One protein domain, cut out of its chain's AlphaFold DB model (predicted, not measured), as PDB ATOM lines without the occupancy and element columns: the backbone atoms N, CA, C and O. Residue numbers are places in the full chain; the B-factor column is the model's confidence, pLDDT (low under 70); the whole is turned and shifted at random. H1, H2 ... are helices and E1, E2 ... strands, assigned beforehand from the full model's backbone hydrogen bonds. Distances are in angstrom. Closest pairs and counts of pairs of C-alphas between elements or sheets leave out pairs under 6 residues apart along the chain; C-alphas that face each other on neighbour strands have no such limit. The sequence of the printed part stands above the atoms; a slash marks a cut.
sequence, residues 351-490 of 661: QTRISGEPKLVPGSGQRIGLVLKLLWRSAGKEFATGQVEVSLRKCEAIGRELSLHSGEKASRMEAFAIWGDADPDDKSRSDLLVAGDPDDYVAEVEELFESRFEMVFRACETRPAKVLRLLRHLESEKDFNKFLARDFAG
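Overview. This is residues 351 to 490 of the 661 residues of a protein of Symbiodinium natans (UniProt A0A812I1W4). A small three-stranded sheet, E2, E5 and E6, forms a wall with helices on one side of it, and a second three-stranded sheet, E1, E3 and E4, reaches away from the helices as an arm. H2 lies over E6, H1 is on the same face but beside the strands, near E2, H3 packs on both of these helices, and H4 packs on H3. The long loop from E5 to E6, around Asp 425, also sticks out. The printed part has 140 residues, with four named helices and six named strands in the order E1 H1 E2 E3 E4 E5 E6 H2 H3 H4; the sheets run E1 - E3 - E4 and E2 - E5 - E6, both antiparallel. The class is mixed, helices and strands, and the whole is compact, with a radius of gyration of the C-alphas of 16.8 A and spans of 54 by 37 by 30 A, the arm adding to the longest.

Arrangement. In one sheet, E5, residues 416 to 420, is the inner strand between the edge strands E2, residues 390 to 394, and E6, residues 432 to 436. E2 and E5 are antiparallel at 158 degrees, with N 391 and O 419 within hydrogen-bond range at 2.8 A. E5 and E6 form a hairpin, with N 416 and O 436 at 2.9 A. Residues 359 to 360 pair briefly, antiparallel, with residues 393 to 394 of E2. H2, residues 438 to 457, is on this sheet at a height over the sheet of 9.8 A; it lies over E6 and runs along the strands, at 19 degrees to E6 on the local plane. This makes two layers, a helix on one face of a sheet, with H2 and E6 closest at the C-alphas of Tyr 441 and Ala 435, 5.9 A apart. H1, residues 364 to 378, is on the same face at a height over the sheet of 9.5 A but over none of the strands; its closest C-alpha to E2 is that of Gly 365, 5.0 A from Ser 391. H3, residues 465 to 473, is the hub, touching three helices. It touches H1 at a shallow tilt of 3 degrees, opposite ways, with the C-alphas of Val 467 and Val 371 closest at 6.2 A. It touches H2, with which it forms a helical hairpin, at a tilt of 37 degrees, only just steep, with the C-alphas of Arg 472 and Val 442 closest at 5.8 A. It also forms a helical hairpin with H4, residues 477 to 487, at a shallow tilt of 15 degrees, with the C-alphas of His 473 and Phe 480 closest at 4.9 A. H2 and H4 are apart. In the other sheet, E3, residues 397 to 403, is the inner strand between E1, residues 351 to 355, and E4, residues 409 to 413. N 353 and O 399 are 2.8 A apart across E1 and E3, and N 398 and O 413 are 2.9 A apart across the hairpin of E3 and E4. E2 runs on into E3 at 77 degrees, and E4 runs on into E5 at 68 degrees. Every O i to N i+4 pair is within hydrogen-bond range in H1 and H4, against 15 of 16 in H2 and 1 of 5 in H3, where 4 of 6 O i to N i+3 pairs are within range.

Along the chain. E1 begins at C-alpha 351, at (-32.320, -5.704, -38.052). H1 measures 21.0 A from first to last C-alpha, and E3, the longest strand by residues, 18.0 A. H2 measures 28.1 A and begins at C-alpha 438, at (-14.552, -11.314, -34.677). H4 measures 15.2 A and ends at C-alpha 487, at (5.678, -11.909, -42.149).

Size, cuts and confidence. The two C-alphas farthest apart, those of Ser 406 and Gly 490, are 57.7 A apart. The printed part has no cut. The links from H1 to E2 and from E5 to E6 are long, with 11 residues each. The mean pLDDT of the printed part is 79.1; 36 residues are under 70, among them 405 to 415 and 420 to 433.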
ATOM      1  N   GLN A 351     -32.791  -7.031 -38.450       76.50
ATOM      2  CA  GLN A 351     -32.320  -5.704 -38.052       76.50
ATOM      3  C   GLN A 351     -31.047  -5.804 -37.212       76.50
ATOM      4  O   GLN A 351     -31.009  -6.472 -36.181       76.50
ATOM      5  N   THR A 352     -30.006  -5.091 -37.630       73.69
ATOM      6  CA  THR A 352     -28.737  -4.996 -36.898       73.69
ATOM      7  C   THR A 352     -28.787  -3.788 -35.962       73.69
ATOM      8  O   THR A 352     -28.483  -2.665 -36.362       73.69
ATOM      9  N   ARG A 353     -29.191  -4.001 -34.704       73.00
ATOM     10  CA  ARG A 353     -29.189  -2.975 -33.651       73.00
ATOM     11  C   ARG A 353     -27.822  -2.910 -32.974       73.00
ATOM     12  O   ARG A 353     -27.489  -3.767 -32.157       73.00
ATOM     13  N   ILE A 354     -27.041  -1.873 -33.258       71.12
ATOM     14  CA  ILE A 354     -25.835  -1.559 -32.477       71.12
ATOM     15  C   ILE A 354     -26.264  -0.989 -31.114       71.12
ATOM     16  O   ILE A 354     -27.171  -0.160 -31.052       71.12
ATOM     17  N   SER A 355     -25.654  -1.458 -30.019       72.12
ATOM     18  CA  SER A 355     -26.019  -1.078 -28.647       72.12
ATOM     19  C   SER A 355     -24.798  -0.875 -27.741       72.12
ATOM     20  O   SER A 355     -23.782  -1.563 -27.875       72.12
ATOM     21  N   GLY A 356     -24.927   0.046 -26.784       75.25
ATOM     22  CA  GLY A 356     -23.817   0.505 -25.942       75.25
ATOM     23  C   GLY A 356     -22.949   1.562 -26.631       75.25
ATOM     24  O   GLY A 356     -23.130   1.871 -27.809       75.25
ATOM     25  N   GLU A 357     -22.015   2.142 -25.882       78.44
ATOM     26  CA  GLU A 357     -21.125   3.186 -26.395       78.44
ATOM     27  C   GLU A 357     -19.956   2.569 -27.200       78.44
ATOM     28  O   GLU A 357     -19.271   1.678 -26.687       78.44
ATOM     29  N   PRO A 358     -19.704   2.998 -28.454       82.62
ATOM     30  CA  PRO A 358     -18.685   2.399 -29.317       82.62
ATOM     31  C   PRO A 358     -17.276   2.872 -28.931       82.62
ATOM     32  O   PRO A 358     -16.818   3.953 -29.314       82.62
ATOM     33  N   LYS A 359     -16.569   2.024 -28.181       88.12
ATOM     34  CA  LYS A 359     -15.253   2.296 -27.593       88.12
ATOM     35  C   LYS A 359     -14.145   2.122 -28.632       88.12
ATOM     36  O   LYS A 359     -13.996   1.054 -29.226       88.12
ATOM     37  N   LEU A 360     -13.354   3.173 -28.848       89.75
ATOM     38  CA  LEU A 360     -12.206   3.160 -29.759       89.75
ATOM     39  C   LEU A 360     -11.175   2.104 -29.328       89.75
ATOM     40  O   LEU A 360     -10.716   2.120 -28.187       89.75
ATOM     41  N   VAL A 361     -10.772   1.218 -30.242       90.31
ATOM     42  CA  VAL A 361      -9.699   0.245 -29.992       90.31
ATOM     43  C   VAL A 361      -8.344   0.968 -30.091       90.31
ATOM     44  O   VAL A 361      -8.013   1.460 -31.179       90.31
ATOM     45  N   PRO A 362      -7.531   1.043 -29.014       91.25
ATOM     46  CA  PRO A 362      -6.286   1.814 -29.011       91.25
ATOM     47  C   PRO A 362      -5.297   1.360 -30.088       91.25
ATOM     48  O   PRO A 362      -5.088   0.162 -30.288       91.25
ATOM     49  N   GLY A 363      -4.703   2.318 -30.805       90.12
ATOM     50  CA  GLY A 363      -3.743   2.065 -31.889       90.12
ATOM     51  C   GLY A 363      -4.328   1.415 -33.154       90.12
ATOM     52  O   GLY A 363      -3.586   1.173 -34.104       90.12
ATOM     53  N   SER A 364      -5.636   1.138 -33.217       91.31
ATOM     54  CA  SER A 364      -6.239   0.423 -34.352       91.31
ATOM     55  C   SER A 364      -6.071   1.142 -35.692       91.31
ATOM     56  O   SER A 364      -5.669   0.505 -36.661       91.31
ATOM     57  N   GLY A 365      -6.285   2.460 -35.750       89.25
ATOM     58  CA  GLY A 365      -6.081   3.243 -36.975       89.25
ATOM     59  C   GLY A 365      -4.630   3.250 -37.464       89.25
ATOM     60  O   GLY A 365      -4.385   3.181 -38.665       89.25
ATOM     61  N   GLN A 366      -3.654   3.203 -36.548       89.81
ATOM     62  CA  GLN A 366      -2.239   3.032 -36.904       89.81
ATOM     63  C   GLN A 366      -1.994   1.642 -37.511       89.81
ATOM     64  O   GLN A 366      -1.346   1.531 -38.551       89.81
ATOM     65  N   ARG A 367      -2.581   0.587 -36.926       93.25
ATOM     66  CA  ARG A 367      -2.520  -0.785 -37.462       93.25
ATOM     67  C   ARG A 367      -3.188  -0.904 -38.840       93.25
ATOM     68  O   ARG A 367      -2.616  -1.525 -39.731       93.25
ATOM     69  N   ILE A 368      -4.339  -0.264 -39.056       91.56
ATOM     70  CA  ILE A 368      -5.022  -0.223 -40.364       91.56
ATOM     71  C   ILE A 368      -4.189   0.563 -41.389       91.56
ATOM     72  O   ILE A 368      -3.977   0.076 -42.501       91.56
ATOM     73  N   GLY A 369      -3.643   1.723 -41.014       90.31
ATOM     74  CA  GLY A 369      -2.728   2.503 -41.853       90.31
ATOM     75  C   GLY A 369      -1.483   1.713 -42.272       90.31
ATOM     76  O   GLY A 369      -1.095   1.751 -43.438       90.31
ATOM     77  N   LEU A 370      -0.913   0.916 -41.362       92.12
ATOM     78  CA  LEU A 370       0.171  -0.032 -41.650       92.12
ATOM     79  C   LEU A 370      -0.228  -1.082 -42.698       92.12
ATOM     80  O   LEU A 370       0.525  -1.328 -43.642       92.12
ATOM     81  N   VAL A 371      -1.421  -1.678 -42.578       93.81
ATOM     82  CA  VAL A 371      -1.946  -2.631 -43.576       93.81
ATOM     83  C   VAL A 371      -2.122  -1.953 -44.940       93.81
ATOM     84  O   VAL A 371      -1.708  -2.517 -45.952       93.81
ATOM     85  N   LEU A 372      -2.653  -0.728 -44.984       91.31
ATOM     86  CA  LEU A 372      -2.804   0.043 -46.224       91.31
ATOM     87  C   LEU A 372      -1.443   0.379 -46.866       91.31
ATOM     88  O   LEU A 372      -1.253   0.120 -48.056       91.31
ATOM     89  N   LYS A 373      -0.453   0.847 -46.091       91.19
ATOM     90  CA  LYS A 373       0.931   1.048 -46.570       91.19
ATOM     91  C   LYS A 373       1.524  -0.231 -47.169       91.19
ATOM     92  O   LYS A 373       2.122  -0.192 -48.246       91.19
ATOM     93  N   LEU A 374       1.352  -1.371 -46.494       93.31
ATOM     94  CA  LEU A 374       1.836  -2.674 -46.961       93.31
ATOM     95  C   LEU A 374       1.136  -3.135 -48.247       93.31
ATOM     96  O   LEU A 374       1.801  -3.696 -49.120       93.31
ATOM     97  N   LEU A 375      -0.164  -2.863 -48.404       91.62
ATOM     98  CA  LEU A 375      -0.884  -3.117 -49.653       91.62
ATOM     99  C   LEU A 375      -0.294  -2.284 -50.801       91.62
ATOM    100  O   LEU A 375       0.160  -2.870 -51.784       91.62
ATOM    101  N   TRP A 376      -0.196  -0.956 -50.665       91.25
ATOM    102  CA  TRP A 376       0.401  -0.075 -51.687       91.25
ATOM    103  C   TRP A 376       1.822  -0.514 -52.076       91.25
ATOM    104  O   TRP A 376       2.134  -0.636 -53.264       91.25
ATOM    105  N   ARG A 377       2.658  -0.848 -51.084       91.00
ATOM    106  CA  ARG A 377       4.017  -1.364 -51.301       91.00
ATOM    107  C   ARG A 377       4.018  -2.695 -52.059       91.00
ATOM    108  O   ARG A 377       4.874  -2.892 -52.916       91.00
ATOM    109  N   SER A 378       3.052  -3.583 -51.803       91.44
ATOM    110  CA  SER A 378       2.899  -4.841 -52.554       91.44
ATOM    111  C   SER A 378       2.454  -4.636 -54.012       91.44
ATOM    112  O   SER A 378       2.794  -5.450 -54.865       91.44
ATOM    113  N   ALA A 379       1.788  -3.516 -54.320       90.56
ATOM    114  CA  ALA A 379       1.466  -3.080 -55.684       90.56
ATOM    115  C   ALA A 379       2.588  -2.250 -56.352       90.56
ATOM    116  O   ALA A 379       2.392  -1.696 -57.437       90.56
ATOM    117  N   GLY A 380       3.759  -2.122 -55.712       89.75
ATOM    118  CA  GLY A 380       4.889  -1.345 -56.231       89.75
ATOM    119  C   GLY A 380       4.622   0.163 -56.305       89.75
ATOM    120  O   GLY A 380       5.146   0.830 -57.197       89.75
ATOM    121  N   LYS A 381       3.777   0.700 -55.414       88.94
ATOM    122  CA  LYS A 381       3.447   2.129 -55.328       88.94
ATOM    123  C   LYS A 381       3.856   2.714 -53.981       88.94
ATOM    124  O   LYS A 381       3.751   2.056 -52.948       88.94
ATOM    125  N   GLU A 382       4.275   3.974 -53.994       85.81
ATOM    126  CA  GLU A 382       4.415   4.759 -52.769       85.81
ATOM    127  C   GLU A 382       3.029   5.050 -52.183       85.81
ATOM    128  O   GLU A 382       2.077   5.343 -52.915       85.81
ATOM    129  N   PHE A 383       2.902   4.949 -50.860       82.81
ATOM    130  CA  PHE A 383       1.665   5.286 -50.165       82.81
ATOM    131  C   PHE A 383       1.541   6.808 -50.070       82.81
ATOM    132  O   PHE A 383       2.260   7.446 -49.301       82.81
ATOM    133  N   ALA A 384       0.634   7.394 -50.854       77.25
ATOM    134  CA  ALA A 384       0.320   8.814 -50.755       77.25
ATOM    135  C   ALA A 384      -0.214   9.117 -49.348       77.25
ATOM    136  O   ALA A 384      -1.236   8.570 -48.936       77.25
ATOM    137  N   THR A 385       0.479   9.981 -48.605       61.25
ATOM    138  CA  THR A 385       0.229  10.244 -47.178       61.25
ATOM    139  C   THR A 385      -0.963  11.176 -46.936       61.25
ATOM    140  O   THR A 385      -0.838  12.187 -46.249       61.25
ATOM    141  N   GLY A 386      -2.119  10.848 -47.511       65.38
ATOM    142  CA  GLY A 386      -3.400  11.370 -47.048       65.38
ATOM    143  C   GLY A 386      -3.822  10.660 -45.762       65.38
ATOM    144  O   GLY A 386      -3.657   9.444 -45.641       65.38
ATOM    145  N   GLN A 387      -4.372  11.404 -44.801       61.47
ATOM    146  CA  GLN A 387      -5.022  10.814 -43.631       61.47
ATOM    147  C   GLN A 387      -6.347  10.175 -44.059       61.47
ATOM    148  O   GLN A 387      -7.381  10.832 -44.088       61.47
ATOM    149  N   VAL A 388      -6.315   8.880 -44.379       65.06
ATOM    150  CA  VAL A 388      -7.525   8.052 -44.318       65.06
ATOM    151  C   VAL A 388      -7.693   7.649 -42.855       65.06
ATOM    152  O   VAL A 388      -7.106   6.661 -42.407       65.06
ATOM    153  N   GLU A 389      -8.419   8.460 -42.085       72.81
ATOM    154  CA  GLU A 389      -8.658   8.190 -40.666       72.81
ATOM    155  C   GLU A 389      -9.714   7.083 -40.525       72.81
ATOM    156  O   GLU A 389     -10.923   7.298 -40.582       72.81
ATOM    157  N   VAL A 390      -9.221   5.845 -40.425       81.44
ATOM    158  CA  VAL A 390     -10.035   4.652 -40.178       81.44
ATOM    159  C   VAL A 390      -9.879   4.251 -38.718       81.44
ATOM    160  O   VAL A 390      -8.763   4.025 -38.249       81.44
ATOM    161  N   SER A 391     -10.992   4.098 -38.004       83.50
ATOM    162  CA  SER A 391     -11.012   3.652 -36.611       83.50
ATOM    163  C   SER A 391     -11.772   2.332 -36.451       83.50
ATOM    164  O   SER A 391     -12.889   2.171 -36.946       83.50
ATOM    165  N   LEU A 392     -11.175   1.375 -35.732       85.75
ATOM    166  CA  LEU A 392     -11.890   0.199 -35.232       85.75
ATOM    167  C   LEU A 392     -12.493   0.566 -33.875       85.75
ATOM    168  O   LEU A 392     -11.772   0.986 -32.963       85.75
ATOM    169  N   ARG A 393     -13.802   0.379 -33.717       83.69
ATOM    170  CA  ARG A 393     -14.498   0.564 -32.444       83.69
ATOM    171  C   ARG A 393     -15.156  -0.740 -32.011       83.69
ATOM    172  O   ARG A 393     -15.879  -1.373 -32.781       83.69
ATOM    173  N   LYS A 394     -14.913  -1.142 -30.764       83.62
ATOM    174  CA  LYS A 394     -15.633  -2.253 -30.143       83.62
ATOM    175  C   LYS A 394     -16.961  -1.726 -29.608       83.62
ATOM    176  O   LYS A 394     -16.978  -0.804 -28.793       83.62
ATOM    177  N   CYS A 395     -18.061  -2.315 -30.059       79.69
ATOM    178  CA  CYS A 395     -19.379  -2.063 -29.485       79.69
ATOM    179  C   CYS A 395     -19.608  -3.037 -28.322       79.69
ATOM    180  O   CYS A 395     -19.107  -4.160 -28.350       79.69
ATOM    181  N   GLU A 396     -20.356  -2.632 -27.294       69.25
ATOM    182  CA  GLU A 396     -20.605  -3.516 -26.143       69.25
ATOM    183  C   GLU A 396     -21.524  -4.685 -26.505       69.25
ATOM    184  O   GLU A 396     -21.360  -5.779 -25.974       69.25
ATOM    185  N   ALA A 397     -22.451  -4.480 -27.444       67.38
ATOM    186  CA  ALA A 397     -23.060  -5.565 -28.207       67.38
ATOM    187  C   ALA A 397     -23.712  -5.052 -29.492       67.38
ATOM    188  O   ALA A 397     -24.279  -3.956 -29.520       67.38
ATOM    189  N   ILE A 398     -23.763  -5.903 -30.511       66.75
ATOM    190  CA  ILE A 398     -24.674  -5.732 -31.640       66.75
ATOM    191  C   ILE A 398     -25.728  -6.840 -31.544       66.75
ATOM    192  O   ILE A 398     -25.415  -8.022 -31.441       66.75
ATOM    193  N   GLY A 399     -27.003  -6.461 -31.512       66.81
ATOM    194  CA  GLY A 399     -28.111  -7.396 -31.648       66.81
ATOM    195  C   GLY A 399     -28.448  -7.572 -33.121       66.81
ATOM    196  O   GLY A 399     -28.890  -6.615 -33.750       66.81
ATOM    197  N   ARG A 400     -28.278  -8.778 -33.669       70.00
ATOM    198  CA  ARG A 400     -28.902  -9.145 -34.949       70.00
ATOM    199  C   ARG A 400     -30.285  -9.712 -34.626       70.00
ATOM    200  O   ARG A 400     -30.436 -10.884 -34.285       70.00
ATOM    201  N   GLU A 401     -31.278  -8.832 -34.645       72.94
ATOM    202  CA  GLU A 401     -32.676  -9.109 -34.322       72.94
ATOM    203  C   GLU A 401     -33.379  -9.691 -35.550       72.94
ATOM    204  O   GLU A 401     -33.635  -8.987 -36.528       72.94
ATOM    205  N   LEU A 402     -33.644 -11.000 -35.513       76.06
ATOM    206  CA  LEU A 402     -34.409 -11.711 -36.533       76.06
ATOM    207  C   LEU A 402     -35.859 -11.864 -36.055       76.06
ATOM    208  O   LEU A 402     -36.177 -12.772 -35.279       76.06
ATOM    209  N   SER A 403     -36.738 -10.987 -36.528       77.81
ATOM    210  CA  SER A 403     -38.177 -11.103 -36.299       77.81
ATOM    211  C   SER A 403     -38.770 -12.064 -37.335       77.81
ATOM    212  O   SER A 403     -38.663 -11.842 -38.543       77.81
ATOM    213  N   LEU A 404     -39.400 -13.138 -36.853       76.62
ATOM    214  CA  LEU A 404     -40.159 -14.108 -37.646       76.62
ATOM    215  C   LEU A 404     -41.627 -14.107 -37.193       76.62
ATOM    216  O   LEU A 404     -41.921 -13.828 -36.032       76.62
ATOM    217  N   HIS A 405     -42.540 -14.530 -38.076       67.25
ATOM    218  CA  HIS A 405     -43.978 -14.692 -37.789       67.25
ATOM    219  C   HIS A 405     -44.309 -15.479 -36.499       67.25
ATOM    220  O   HIS A 405     -45.398 -15.326 -35.956       67.25
ATOM    221  N   SER A 406     -43.404 -16.339 -36.020       63.72
ATOM    222  CA  SER A 406     -43.586 -17.204 -34.844       63.72
ATOM    223  C   SER A 406     -43.348 -16.527 -33.487       63.72
ATOM    224  O   SER A 406     -43.460 -17.196 -32.462       63.72
ATOM    225  N   GLY A 407     -42.973 -15.246 -33.464       61.88
ATOM    226  CA  GLY A 407     -42.442 -14.583 -32.271       61.88
ATOM    227  C   GLY A 407     -40.914 -14.661 -32.199       61.88
ATOM    228  O   GLY A 407     -40.278 -15.487 -32.858       61.88
ATOM    229  N   GLU A 408     -40.322 -13.740 -31.441       54.06
ATOM    230  CA  GLU A 408     -38.924 -13.338 -31.620       54.06
ATOM    231  C   GLU A 408     -37.912 -14.123 -30.776       54.06
ATOM    232  O   GLU A 408     -38.164 -14.519 -29.637       54.06
ATOM    233  N   LYS A 409     -36.699 -14.250 -31.325       57.03
ATOM    234  CA  LYS A 409     -35.463 -14.489 -30.570       57.03
ATOM    235  C   LYS A 409     -34.371 -13.567 -31.105       57.03
ATOM    236  O   LYS A 409     -33.695 -13.895 -32.076       57.03
ATOM    237  N   ALA A 410     -34.185 -12.418 -30.462       57.84
ATOM    238  CA  ALA A 410     -33.060 -11.540 -30.759       57.84
ATOM    239  C   ALA A 410     -31.740 -12.201 -30.316       57.84
ATOM    240  O   ALA A 410     -31.479 -12.354 -29.122       57.84
ATOM    241  N   SER A 411     -30.896 -12.595 -31.274       61.78
ATOM    242  CA  SER A 411     -29.526 -13.032 -30.994       61.78
ATOM    243  C   SER A 411     -28.636 -11.812 -30.743       61.78
ATOM    244  O   SER A 411     -28.354 -11.040 -31.662       61.78
ATOM    245  N   ARG A 412     -28.210 -11.626 -29.487       63.09
ATOM    246  CA  ARG A 412     -27.260 -10.583 -29.075       63.09
ATOM    247  C   ARG A 412     -25.842 -11.152 -29.062       63.09
ATOM    248  O   ARG A 412     -25.621 -12.186 -28.438       63.09
ATOM    249  N   MET A 413     -24.906 -10.471 -29.719       65.88
ATOM    250  CA  MET A 413     -23.512 -10.904 -29.863       65.88
ATOM    251  C   MET A 413     -22.519  -9.750 -29.651       65.88
ATOM    252  O   MET A 413     -22.867  -8.573 -29.788       65.88
ATOM    253  N   GLU A 414     -21.289 -10.084 -29.255       63.44
ATOM    254  CA  GLU A 414     -20.180  -9.127 -29.206       63.44
ATOM    255  C   GLU A 414     -19.616  -8.936 -30.611       63.44
ATOM    256  O   GLU A 414     -19.184  -9.894 -31.245       63.44
ATOM    257  N   ALA A 415     -19.598  -7.693 -31.082       68.94
ATOM    258  CA  ALA A 415     -19.256  -7.390 -32.460       68.94
ATOM    259  C   ALA A 415     -18.552  -6.035 -32.591       68.94
ATOM    260  O   ALA A 415     -18.673  -5.135 -31.750       68.94
ATOM    261  N   PHE A 416     -17.797  -5.913 -33.673       74.50
ATOM    262  CA  PHE A 416     -16.886  -4.813 -33.938       74.50
ATOM    263  C   PHE A 416     -17.364  -4.016 -35.145       74.50
ATOM    264  O   PHE A 416     -17.943  -4.566 -36.082       74.50
ATOM    265  N   ALA A 417     -17.110  -2.711 -35.104       75.44
ATOM    266  CA  ALA A 417     -17.453  -1.775 -36.159       75.44
ATOM    267  C   ALA A 417     -16.182  -1.096 -36.678       75.44
ATOM    268  O   ALA A 417     -15.372  -0.609 -35.885       75.44
ATOM    269  N   ILE A 418     -16.022  -1.025 -38.001       74.31
ATOM    270  CA  ILE A 418     -15.035  -0.133 -38.622       74.31
ATOM    271  C   ILE A 418     -15.753   1.096 -39.161       74.31
ATOM    272  O   ILE A 418     -16.686   0.980 -39.959       74.31
ATOM    273  N   TRP A 419     -15.288   2.265 -38.730       75.06
ATOM    274  CA  TRP A 419     -15.708   3.566 -39.236       75.06
ATOM    275  C   TRP A 419     -14.535   4.191 -39.986       75.06
ATOM    276  O   TRP A 419     -13.445   4.325 -39.423       75.06
ATOM    277  N   GLY A 420     -14.754   4.565 -41.244       68.38
ATOM    278  CA  GLY A 420     -13.971   5.633 -41.856       68.38
ATOM    279  C   GLY A 420     -14.621   6.963 -41.493       68.38
ATOM    280  O   GLY A 420     -15.852   7.033 -41.445       68.38
ATOM    281  N   ASP A 421     -13.829   7.998 -41.228       56.44
ATOM    282  CA  ASP A 421     -14.399   9.342 -41.155       56.44
ATOM    283  C   ASP A 421     -14.981   9.753 -42.515       56.44
ATOM    284  O   ASP A 421     -14.455   9.414 -43.581       56.44
ATOM    285  N   ALA A 422     -16.111  10.457 -42.452       51.69
ATOM    286  CA  ALA A 422     -16.806  10.986 -43.614       51.69
ATOM    287  C   ALA A 422     -15.940  12.009 -44.363       51.69
ATOM    288  O   ALA A 422     -15.047  12.635 -43.783       51.69
ATOM    289  N   ASP A 423     -16.281  12.267 -45.625       52.19
ATOM    290  CA  ASP A 423     -15.876  13.516 -46.268       52.19
ATOM    291  C   ASP A 423     -16.371  14.689 -45.385       52.19
ATOM    292  O   ASP A 423     -17.562  14.715 -45.054       52.19
ATOM    293  N   PRO A 424     -15.511  15.621 -44.924       51.88
ATOM    294  CA  PRO A 424     -15.901  16.651 -43.953       51.88
ATOM    295  C   PRO A 424     -17.038  17.572 -44.429       51.88
ATOM    296  O   PRO A 424     -17.702  18.194 -43.586       51.88
ATOM    297  N   ASP A 425     -17.287  17.625 -45.742       60.91
ATOM    298  CA  ASP A 425     -18.417  18.329 -46.352       60.91
ATOM    299  C   ASP A 425     -19.738  17.516 -46.327       60.91
ATOM    300  O   ASP A 425     -20.814  18.117 -46.308       60.91
ATOM    301  N   ASP A 426     -19.704  16.176 -46.232       52.53
ATOM    302  CA  ASP A 426     -20.890  15.298 -46.120       52.53
ATOM    303  C   ASP A 426     -21.046  14.689 -44.715       52.53
ATOM    304  O   ASP A 426     -20.953  13.481 -44.475       52.53
ATOM    305  N   LYS A 427     -21.409  15.553 -43.764       50.41
ATOM    306  CA  LYS A 427     -21.736  15.174 -42.376       50.41
ATOM    307  C   LYS A 427     -22.994  14.298 -42.238       50.41
ATOM    308  O   LYS A 427     -23.391  14.005 -41.113       50.41
ATOM    309  N   SER A 428     -23.646  13.901 -43.338       44.88
ATOM    310  CA  SER A 428     -24.803  12.996 -43.311       44.88
ATOM    311  C   SER A 428     -24.422  11.510 -43.347       44.88
ATOM    312  O   SER A 428     -25.255  10.660 -43.025       44.88
ATOM    313  N   ARG A 429     -23.164  11.188 -43.687       48.59
ATOM    314  CA  ARG A 429     -22.660   9.818 -43.851       48.59
ATOM    315  C   ARG A 429     -21.595   9.432 -42.831       48.59
ATOM    316  O   ARG A 429     -20.401   9.473 -43.101       48.59
ATOM    317  N   SER A 430     -22.026   8.940 -41.675       50.78
ATOM    318  CA  SER A 430     -21.162   8.086 -40.854       50.78
ATOM    319  C   SER A 430     -21.012   6.719 -41.539       50.78
ATOM    320  O   SER A 430     -21.833   5.825 -41.311       50.78
ATOM    321  N   ASP A 431     -20.002   6.568 -42.400       57.28
ATOM    322  CA  ASP A 431     -19.748   5.340 -43.166       57.28
ATOM    323  C   ASP A 431     -19.239   4.207 -42.247       57.28
ATOM    324  O   ASP A 431     -18.045   3.918 -42.108       57.28
ATOM    325  N   LEU A 432     -20.204   3.533 -41.614       63.44
ATOM    326  CA  LEU A 432     -20.054   2.207 -41.026       63.44
ATOM    327  C   LEU A 432     -19.762   1.211 -42.152       63.44
ATOM    328  O   LEU A 432     -20.664   0.795 -42.876       63.44
ATOM    329  N   LEU A 433     -18.492   0.835 -42.295       63.03
ATOM    330  CA  LEU A 433     -18.028   0.005 -43.406       63.03
ATOM    331  C   LEU A 433     -18.338  -1.484 -43.201       63.03
ATOM    332  O   LEU A 433     -18.605  -2.174 -44.179       63.03
ATOM    333  N   VAL A 434     -18.289  -1.967 -41.952       73.75
ATOM    334  CA  VAL A 434     -18.502  -3.374 -41.551       73.75
ATOM    335  C   VAL A 434     -19.040  -3.443 -40.117       73.75
ATOM    336  O   VAL A 434     -18.615  -2.643 -39.277       73.75
ATOM    337  N   ALA A 435     -19.918  -4.416 -39.822       75.56
ATOM    338  CA  ALA A 435     -20.422  -4.703 -38.470       75.56
ATOM    339  C   ALA A 435     -20.690  -6.208 -38.218       75.56
ATOM    340  O   ALA A 435     -21.718  -6.750 -38.643       75.56
ATOM    341  N   GLY A 436     -19.818  -6.879 -37.455       74.88
ATOM    342  CA  GLY A 436     -19.948  -8.318 -37.182       74.88
ATOM    343  C   GLY A 436     -19.062  -8.863 -36.056       74.88
ATOM    344  O   GLY A 436     -18.252  -8.140 -35.472       74.88
ATOM    345  N   ASP A 437     -19.247 -10.149 -35.759       73.88
ATOM    346  CA  ASP A 437     -18.428 -10.947 -34.834       73.88
ATOM    347  C   ASP A 437     -16.944 -10.964 -35.265       73.88
ATOM    348  O   ASP A 437     -16.658 -10.699 -36.435       73.88
ATOM    349  N   PRO A 438     -15.988 -11.313 -34.377       75.50
ATOM    350  CA  PRO A 438     -14.552 -11.314 -34.677       75.50
ATOM    351  C   PRO A 438     -14.129 -11.956 -36.005       75.50
ATOM    352  O   PRO A 438     -13.329 -11.378 -36.736       75.50
ATOM    353  N   ASP A 439     -14.663 -13.131 -36.347       75.62
ATOM    354  CA  ASP A 439     -14.335 -13.795 -37.617       75.62
ATOM    355  C   ASP A 439     -15.064 -13.159 -38.820       75.62
ATOM    356  O   ASP A 439     -14.485 -13.056 -39.905       75.62
ATOM    357  N   ASP A 440     -16.312 -12.714 -38.633       74.00
ATOM    358  CA  ASP A 440     -17.167 -12.171 -39.697       74.00
ATOM    359  C   ASP A 440     -16.711 -10.763 -40.118       74.00
ATOM    360  O   ASP A 440     -16.512 -10.519 -41.310       74.00
ATOM    361  N   TYR A 441     -16.449  -9.852 -39.164       82.75
ATOM    362  CA  TYR A 441     -15.975  -8.502 -39.503       82.75
ATOM    363  C   TYR A 441     -14.628  -8.565 -40.222       82.75
ATOM    364  O   TYR A 441     -14.392  -7.834 -41.178       82.75
ATOM    365  N   VAL A 442     -13.741  -9.467 -39.803       84.06
ATOM    366  CA  VAL A 442     -12.439  -9.638 -40.447       84.06
ATOM    367  C   VAL A 442     -12.586 -10.185 -41.865       84.06
ATOM    368  O   VAL A 442     -11.835  -9.765 -42.742       84.06
ATOM    369  N   ALA A 443     -13.542 -11.082 -42.122       80.69
ATOM    370  CA  ALA A 443     -13.810 -11.579 -43.469       80.69
ATOM    371  C   ALA A 443     -14.360 -10.476 -44.391       80.69
ATOM    372  O   ALA A 443     -13.844 -10.301 -45.495       80.69
ATOM    373  N   GLU A 444     -15.334  -9.689 -43.920       81.06
ATOM    374  CA  GLU A 444     -15.876  -8.543 -44.662       81.06
ATOM    375  C   GLU A 444     -14.796  -7.473 -44.923       81.06
ATOM    376  O   GLU A 444     -14.693  -6.953 -46.033       81.06
ATOM    377  N   VAL A 445     -13.926  -7.181 -43.947       85.00
ATOM    378  CA  VAL A 445     -12.815  -6.224 -44.114       85.00
ATOM    379  C   VAL A 445     -11.719  -6.778 -45.036       85.00
ATOM    380  O   VAL A 445     -11.199  -6.020 -45.853       85.00
ATOM    381  N   GLU A 446     -11.387  -8.076 -44.978       87.75
ATOM    382  CA  GLU A 446     -10.484  -8.717 -45.951       87.75
ATOM    383  C   GLU A 446     -11.036  -8.596 -47.384       87.75
ATOM    384  O   GLU A 446     -10.279  -8.224 -48.284       87.75
ATOM    385  N   GLU A 447     -12.334  -8.850 -47.605       83.25
ATOM    386  CA  GLU A 447     -12.971  -8.748 -48.929       83.25
ATOM    387  C   GLU A 447     -13.107  -7.294 -49.414       83.25
ATOM    388  O   GLU A 447     -12.819  -7.010 -50.579       83.25
ATOM    389  N   LEU A 448     -13.461  -6.341 -48.544       82.81
ATOM    390  CA  LEU A 448     -13.502  -4.915 -48.897       82.81
ATOM    391  C   LEU A 448     -12.116  -4.374 -49.262       82.81
ATOM    392  O   LEU A 448     -11.984  -3.658 -50.258       82.81
ATOM    393  N   PHE A 449     -11.082  -4.714 -48.485       86.50
ATOM    394  CA  PHE A 449      -9.714  -4.276 -48.761       86.50
ATOM    395  C   PHE A 449      -9.201  -4.906 -50.058       86.50
ATOM    396  O   PHE A 449      -8.616  -4.198 -50.873       86.50
ATOM    397  N   GLU A 450      -9.471  -6.191 -50.304       85.00
ATOM    398  CA  GLU A 450      -9.134  -6.865 -51.563       85.00
ATOM    399  C   GLU A 450      -9.869  -6.261 -52.770       85.00
ATOM    400  O   GLU A 450      -9.231  -5.914 -53.760       85.00
ATOM    401  N   SER A 451     -11.182  -6.045 -52.672       80.25
ATOM    402  CA  SER A 451     -12.009  -5.451 -53.732       80.25
ATOM    403  C   SER A 451     -11.559  -4.027 -54.089       80.25
ATOM    404  O   SER A 451     -11.403  -3.685 -55.266       80.25
ATOM    405  N   ARG A 452     -11.258  -3.190 -53.085       82.62
ATOM    406  CA  ARG A 452     -10.682  -1.852 -53.306       82.62
ATOM    407  C   ARG A 452      -9.266  -1.920 -53.874       82.62
ATOM    408  O   ARG A 452      -8.930  -1.112 -54.736       82.62
ATOM    409  N   PHE A 453      -8.456  -2.883 -53.444       84.88
ATOM    410  CA  PHE A 453      -7.097  -3.091 -53.938       84.88
ATOM    411  C   PHE A 453      -7.080  -3.522 -55.418       84.88
ATOM    412  O   PHE A 453      -6.389  -2.898 -56.226       84.88
ATOM    413  N   GLU A 454      -7.909  -4.496 -55.815       84.50
ATOM    414  CA  GLU A 454      -8.109  -4.870 -57.224       84.50
ATOM    415  C   GLU A 454      -8.591  -3.672 -58.061       84.50
ATOM    416  O   GLU A 454      -8.053  -3.409 -59.138       84.50
ATOM    417  N   MET A 455      -9.562  -2.902 -57.552       80.88
ATOM    418  CA  MET A 455     -10.133  -1.733 -58.231       80.88
ATOM    419  C   MET A 455      -9.108  -0.612 -58.476       80.88
ATOM    420  O   MET A 455      -9.068  -0.047 -59.574       80.88
ATOM    421  N   VAL A 456      -8.296  -0.279 -57.465       83.25
ATOM    422  CA  VAL A 456      -7.320   0.822 -57.515       83.25
ATOM    423  C   VAL A 456      -6.092   0.443 -58.341       83.25
ATOM    424  O   VAL A 456      -5.681   1.215 -59.207       83.25
ATOM    425  N   PHE A 457      -5.510  -0.739 -58.112       84.44
ATOM    426  CA  PHE A 457      -4.234  -1.107 -58.737       84.44
ATOM    427  C   PHE A 457      -4.385  -1.870 -60.052       84.44
ATOM    428  O   PHE A 457      -3.470  -1.823 -60.870       84.44
ATOM    429  N   ARG A 458      -5.522  -2.545 -60.287       74.75
ATOM    430  CA  ARG A 458      -5.851  -3.329 -61.501       74.75
ATOM    431  C   ARG A 458      -4.861  -4.445 -61.885       74.75
ATOM    432  O   ARG A 458      -5.012  -5.025 -62.958       74.75
ATOM    433  N   ALA A 459      -3.835  -4.716 -61.073       55.66
ATOM    434  CA  ALA A 459      -2.592  -5.325 -61.558       55.66
ATOM    435  C   ALA A 459      -1.864  -6.245 -60.556       55.66
ATOM    436  O   ALA A 459      -0.653  -6.429 -60.664       55.66
ATOM    437  N   CYS A 460      -2.564  -6.849 -59.592       57.66
ATOM    438  CA  CYS A 460      -1.957  -7.856 -58.716       57.66
ATOM    439  C   CYS A 460      -2.315  -9.274 -59.171       57.66
ATOM    440  O   CYS A 460      -3.367  -9.806 -58.835       57.66
ATOM    441  N   GLU A 461      -1.392  -9.911 -59.899       67.12
ATOM    442  CA  GLU A 461      -1.483 -11.327 -60.297       67.12
ATOM    443  C   GLU A 461      -1.517 -12.292 -59.096       67.12
ATOM    444  O   GLU A 461      -1.896 -13.454 -59.233       67.12
ATOM    445  N   THR A 462      -1.112 -11.820 -57.912       82.00
ATOM    446  CA  THR A 462      -1.140 -12.579 -56.659       82.00
ATOM    447  C   THR A 462      -1.868 -11.799 -55.561       82.00
ATOM    448  O   THR A 462      -1.552 -10.644 -55.276       82.00
ATOM    449  N   ARG A 463      -2.843 -12.454 -54.913       87.62
ATOM    450  CA  ARG A 463      -3.557 -11.937 -53.731       87.62
ATOM    451  C   ARG A 463      -2.547 -11.652 -52.607       87.62
ATOM    452  O   ARG A 463      -1.813 -12.578 -52.242       87.62
ATOM    453  N   PRO A 464      -2.518 -10.454 -51.986       92.19
ATOM    454  CA  PRO A 464      -1.556 -10.094 -50.935       92.19
ATOM    455  C   PRO A 464      -1.916 -10.730 -49.575       92.19
ATOM    456  O   PRO A 464      -2.029 -10.066 -48.546       92.19
ATOM    457  N   ALA A 465      -2.092 -12.053 -49.544       93.31
ATOM    458  CA  ALA A 465      -2.684 -12.801 -48.434       93.31
ATOM    459  C   ALA A 465      -1.884 -12.748 -47.115       93.31
ATOM    460  O   ALA A 465      -2.450 -12.998 -46.054       93.31
ATOM    461  N   LYS A 466      -0.585 -12.409 -47.151       95.38
ATOM    462  CA  LYS A 466       0.186 -12.092 -45.932       95.38
ATOM    463  C   LYS A 466      -0.237 -10.756 -45.311       95.38
ATOM    464  O   LYS A 466      -0.269 -10.652 -44.093       95.38
ATOM    465  N   VAL A 467      -0.539  -9.754 -46.143       95.19
ATOM    466  CA  VAL A 467      -0.920  -8.403 -45.704       95.19
ATOM    467  C   VAL A 467      -2.350  -8.428 -45.174       95.19
ATOM    468  O   VAL A 467      -2.586  -8.016 -44.044       95.19
ATOM    469  N   LEU A 468      -3.279  -9.011 -45.942       92.94
ATOM    470  CA  LEU A 468      -4.685  -9.154 -45.545       92.94
ATOM    471  C   LEU A 468      -4.835  -9.923 -44.220       92.94
ATOM    472  O   LEU A 468      -5.601  -9.506 -43.361       92.94
ATOM    473  N   ARG A 469      -4.014 -10.958 -43.978       94.06
ATOM    474  CA  ARG A 469      -3.996 -11.705 -42.706       94.06
ATOM    475  C   ARG A 469      -3.796 -10.818 -41.469       94.06
ATOM    476  O   ARG A 469      -4.278 -11.189 -40.406       94.06
ATOM    477  N   LEU A 470      -3.111  -9.675 -41.570       95.31
ATOM    478  CA  LEU A 470      -2.918  -8.767 -40.431       95.31
ATOM    479  C   LEU A 470      -4.242  -8.160 -39.930       95.31
ATOM    480  O   LEU A 470      -4.335  -7.797 -38.756       95.31
ATOM    481  N   LEU A 471      -5.282  -8.116 -40.774       92.44
ATOM    482  CA  LEU A 471      -6.627  -7.661 -40.405       92.44
ATOM    483  C   LEU A 471      -7.246  -8.530 -39.292       92.44
ATOM    484  O   LEU A 471      -7.936  -8.005 -38.424       92.44
ATOM    485  N   ARG A 472      -6.882  -9.824 -39.217       93.00
ATOM    486  CA  ARG A 472      -7.275 -10.781 -38.152       93.00
ATOM    487  C   ARG A 472      -6.767 -10.421 -36.754       93.00
ATOM    488  O   ARG A 472      -7.066 -11.128 -35.794       93.00
ATOM    489  N   HIS A 473      -5.932  -9.391 -36.638       94.69
ATOM    490  CA  HIS A 473      -5.224  -9.052 -35.406       94.69
ATOM    491  C   HIS A 473      -5.351  -7.567 -35.028       94.69
ATOM    492  O   HIS A 473      -4.653  -7.112 -34.127       94.69
ATOM    493  N   LEU A 474      -6.253  -6.800 -35.660       92.25
ATOM    494  CA  LEU A 474      -6.424  -5.363 -35.381       92.25
ATOM    495  C   LEU A 474      -6.816  -5.049 -33.925       92.25
ATOM    496  O   LEU A 474      -6.495  -3.965 -33.433       92.25
ATOM    497  N   GLU A 475      -7.452  -5.987 -33.222       91.25
ATOM    498  CA  GLU A 475      -7.772  -5.894 -31.791       91.25
ATOM    499  C   GLU A 475      -6.541  -6.021 -30.881       91.25
ATOM    500  O   GLU A 475      -6.362  -5.220 -29.965       91.25
ATOM    501  N   SER A 476      -5.688  -7.021 -31.130       93.94
ATOM    502  CA  SER A 476      -4.548  -7.375 -30.274       93.94
ATOM    503  C   SER A 476      -3.260  -6.803 -30.850       93.94
ATOM    504  O   SER A 476      -2.649  -7.392 -31.739       93.94
ATOM    505  N   GLU A 477      -2.792  -5.681 -30.303       94.88
ATOM    506  CA  GLU A 477      -1.505  -5.084 -30.684       94.88
ATOM    507  C   GLU A 477      -0.339  -6.083 -30.565       94.88
ATOM    508  O   GLU A 477       0.528  -6.153 -31.436       94.88
ATOM    509  N   LYS A 478      -0.361  -6.919 -29.519       96.19
ATOM    510  CA  LYS A 478       0.641  -7.962 -29.271       96.19
ATOM    511  C   LYS A 478       0.685  -8.998 -30.394       96.19
ATOM    512  O   LYS A 478       1.773  -9.377 -30.828       96.19
ATOM    513  N   ASP A 479      -0.472  -9.465 -30.863       95.75
ATOM    514  CA  ASP A 479      -0.521 -10.435 -31.957       95.75
ATOM    515  C   ASP A 479      -0.296  -9.764 -33.313       95.75
ATOM    516  O   ASP A 479       0.455 -10.303 -34.120       95.75
ATOM    517  N   PHE A 480      -0.814  -8.554 -33.540       95.94
ATOM    518  CA  PHE A 480      -0.522  -7.776 -34.743       95.94
ATOM    519  C   PHE A 480       0.987  -7.594 -34.930       95.94
ATOM    520  O   PHE A 480       1.522  -7.987 -35.963       95.94
ATOM    521  N   ASN A 481       1.696  -7.109 -33.904       95.12
ATOM    522  CA  ASN A 481       3.143  -6.890 -33.960       95.12
ATOM    523  C   ASN A 481       3.921  -8.209 -34.126       95.12
ATOM    524  O   ASN A 481       4.899  -8.258 -34.869       95.12
ATOM    525  N   LYS A 482       3.458  -9.308 -33.515       95.75
ATOM    526  CA  LYS A 482       4.022 -10.660 -33.685       95.75
ATOM    527  C   LYS A 482       3.856 -11.199 -35.113       95.75
ATOM    528  O   LYS A 482       4.793 -11.785 -35.653       95.75
ATOM    529  N   PHE A 483       2.689 -11.024 -35.733       96.25
ATOM    530  CA  PHE A 483       2.451 -11.443 -37.119       96.25
ATOM    531  C   PHE A 483       3.144 -10.512 -38.125       96.25
ATOM    532  O   PHE A 483       3.715 -11.006 -39.097       96.25
ATOM    533  N   LEU A 484       3.182  -9.203 -37.855       96.38
ATOM    534  CA  LEU A 484       3.906  -8.198 -38.634       96.38
ATOM    535  C   LEU A 484       5.414  -8.487 -38.644       96.38
ATOM    536  O   LEU A 484       5.988  -8.643 -39.715       96.38
ATOM    537  N   ALA A 485       6.043  -8.658 -37.478       94.38
ATOM    538  CA  ALA A 485       7.473  -8.961 -37.383       94.38
ATOM    539  C   ALA A 485       7.851 -10.296 -38.055       94.38
ATOM    540  O   ALA A 485       8.931 -10.407 -38.632       94.38
ATOM    541  N   ARG A 486       6.959 -11.300 -38.022       95.94
ATOM    542  CA  ARG A 486       7.179 -12.601 -38.678       95.94
ATOM    543  C   ARG A 486       7.042 -12.533 -40.201       95.94
ATOM    544  O   ARG A 486       7.866 -13.107 -40.908       95.94
ATOM    545  N   ASP A 487       5.985 -11.900 -40.712       96.44
ATOM    546  CA  ASP A 487       5.678 -11.909 -42.149       96.44
ATOM    547  C   ASP A 487       6.343 -10.734 -42.909       96.44
ATOM    548  O   ASP A 487       6.484 -10.836 -44.132       96.44
ATOM    549  N   PHE A 488       6.791  -9.681 -42.198       95.94
ATOM    550  CA  PHE A 488       7.316  -8.401 -42.714       95.94
ATOM    551  C   PHE A 488       8.464  -7.809 -41.854       95.94
ATOM    552  O   PHE A 488       8.390  -6.677 -41.365       95.94
ATOM    553  N   ALA A 489       9.549  -8.567 -41.666       92.62
ATOM    554  CA  ALA A 489      10.741  -8.102 -40.944       92.62
ATOM    555  C   ALA A 489      11.290  -6.754 -41.475       92.62
ATOM    556  O   ALA A 489      11.250  -6.479 -42.675       92.62
ATOM    557  N   GLY A 490      11.796  -5.906 -40.571       90.44
ATOM    558  CA  GLY A 490      12.346  -4.577 -40.885       90.44
ATOM    559  C   GLY A 490      11.317  -3.466 -41.155       90.44
ATOM    560  O   GLY A 490      11.696  -2.299 -41.224       90.44
TER     561      GLY A 490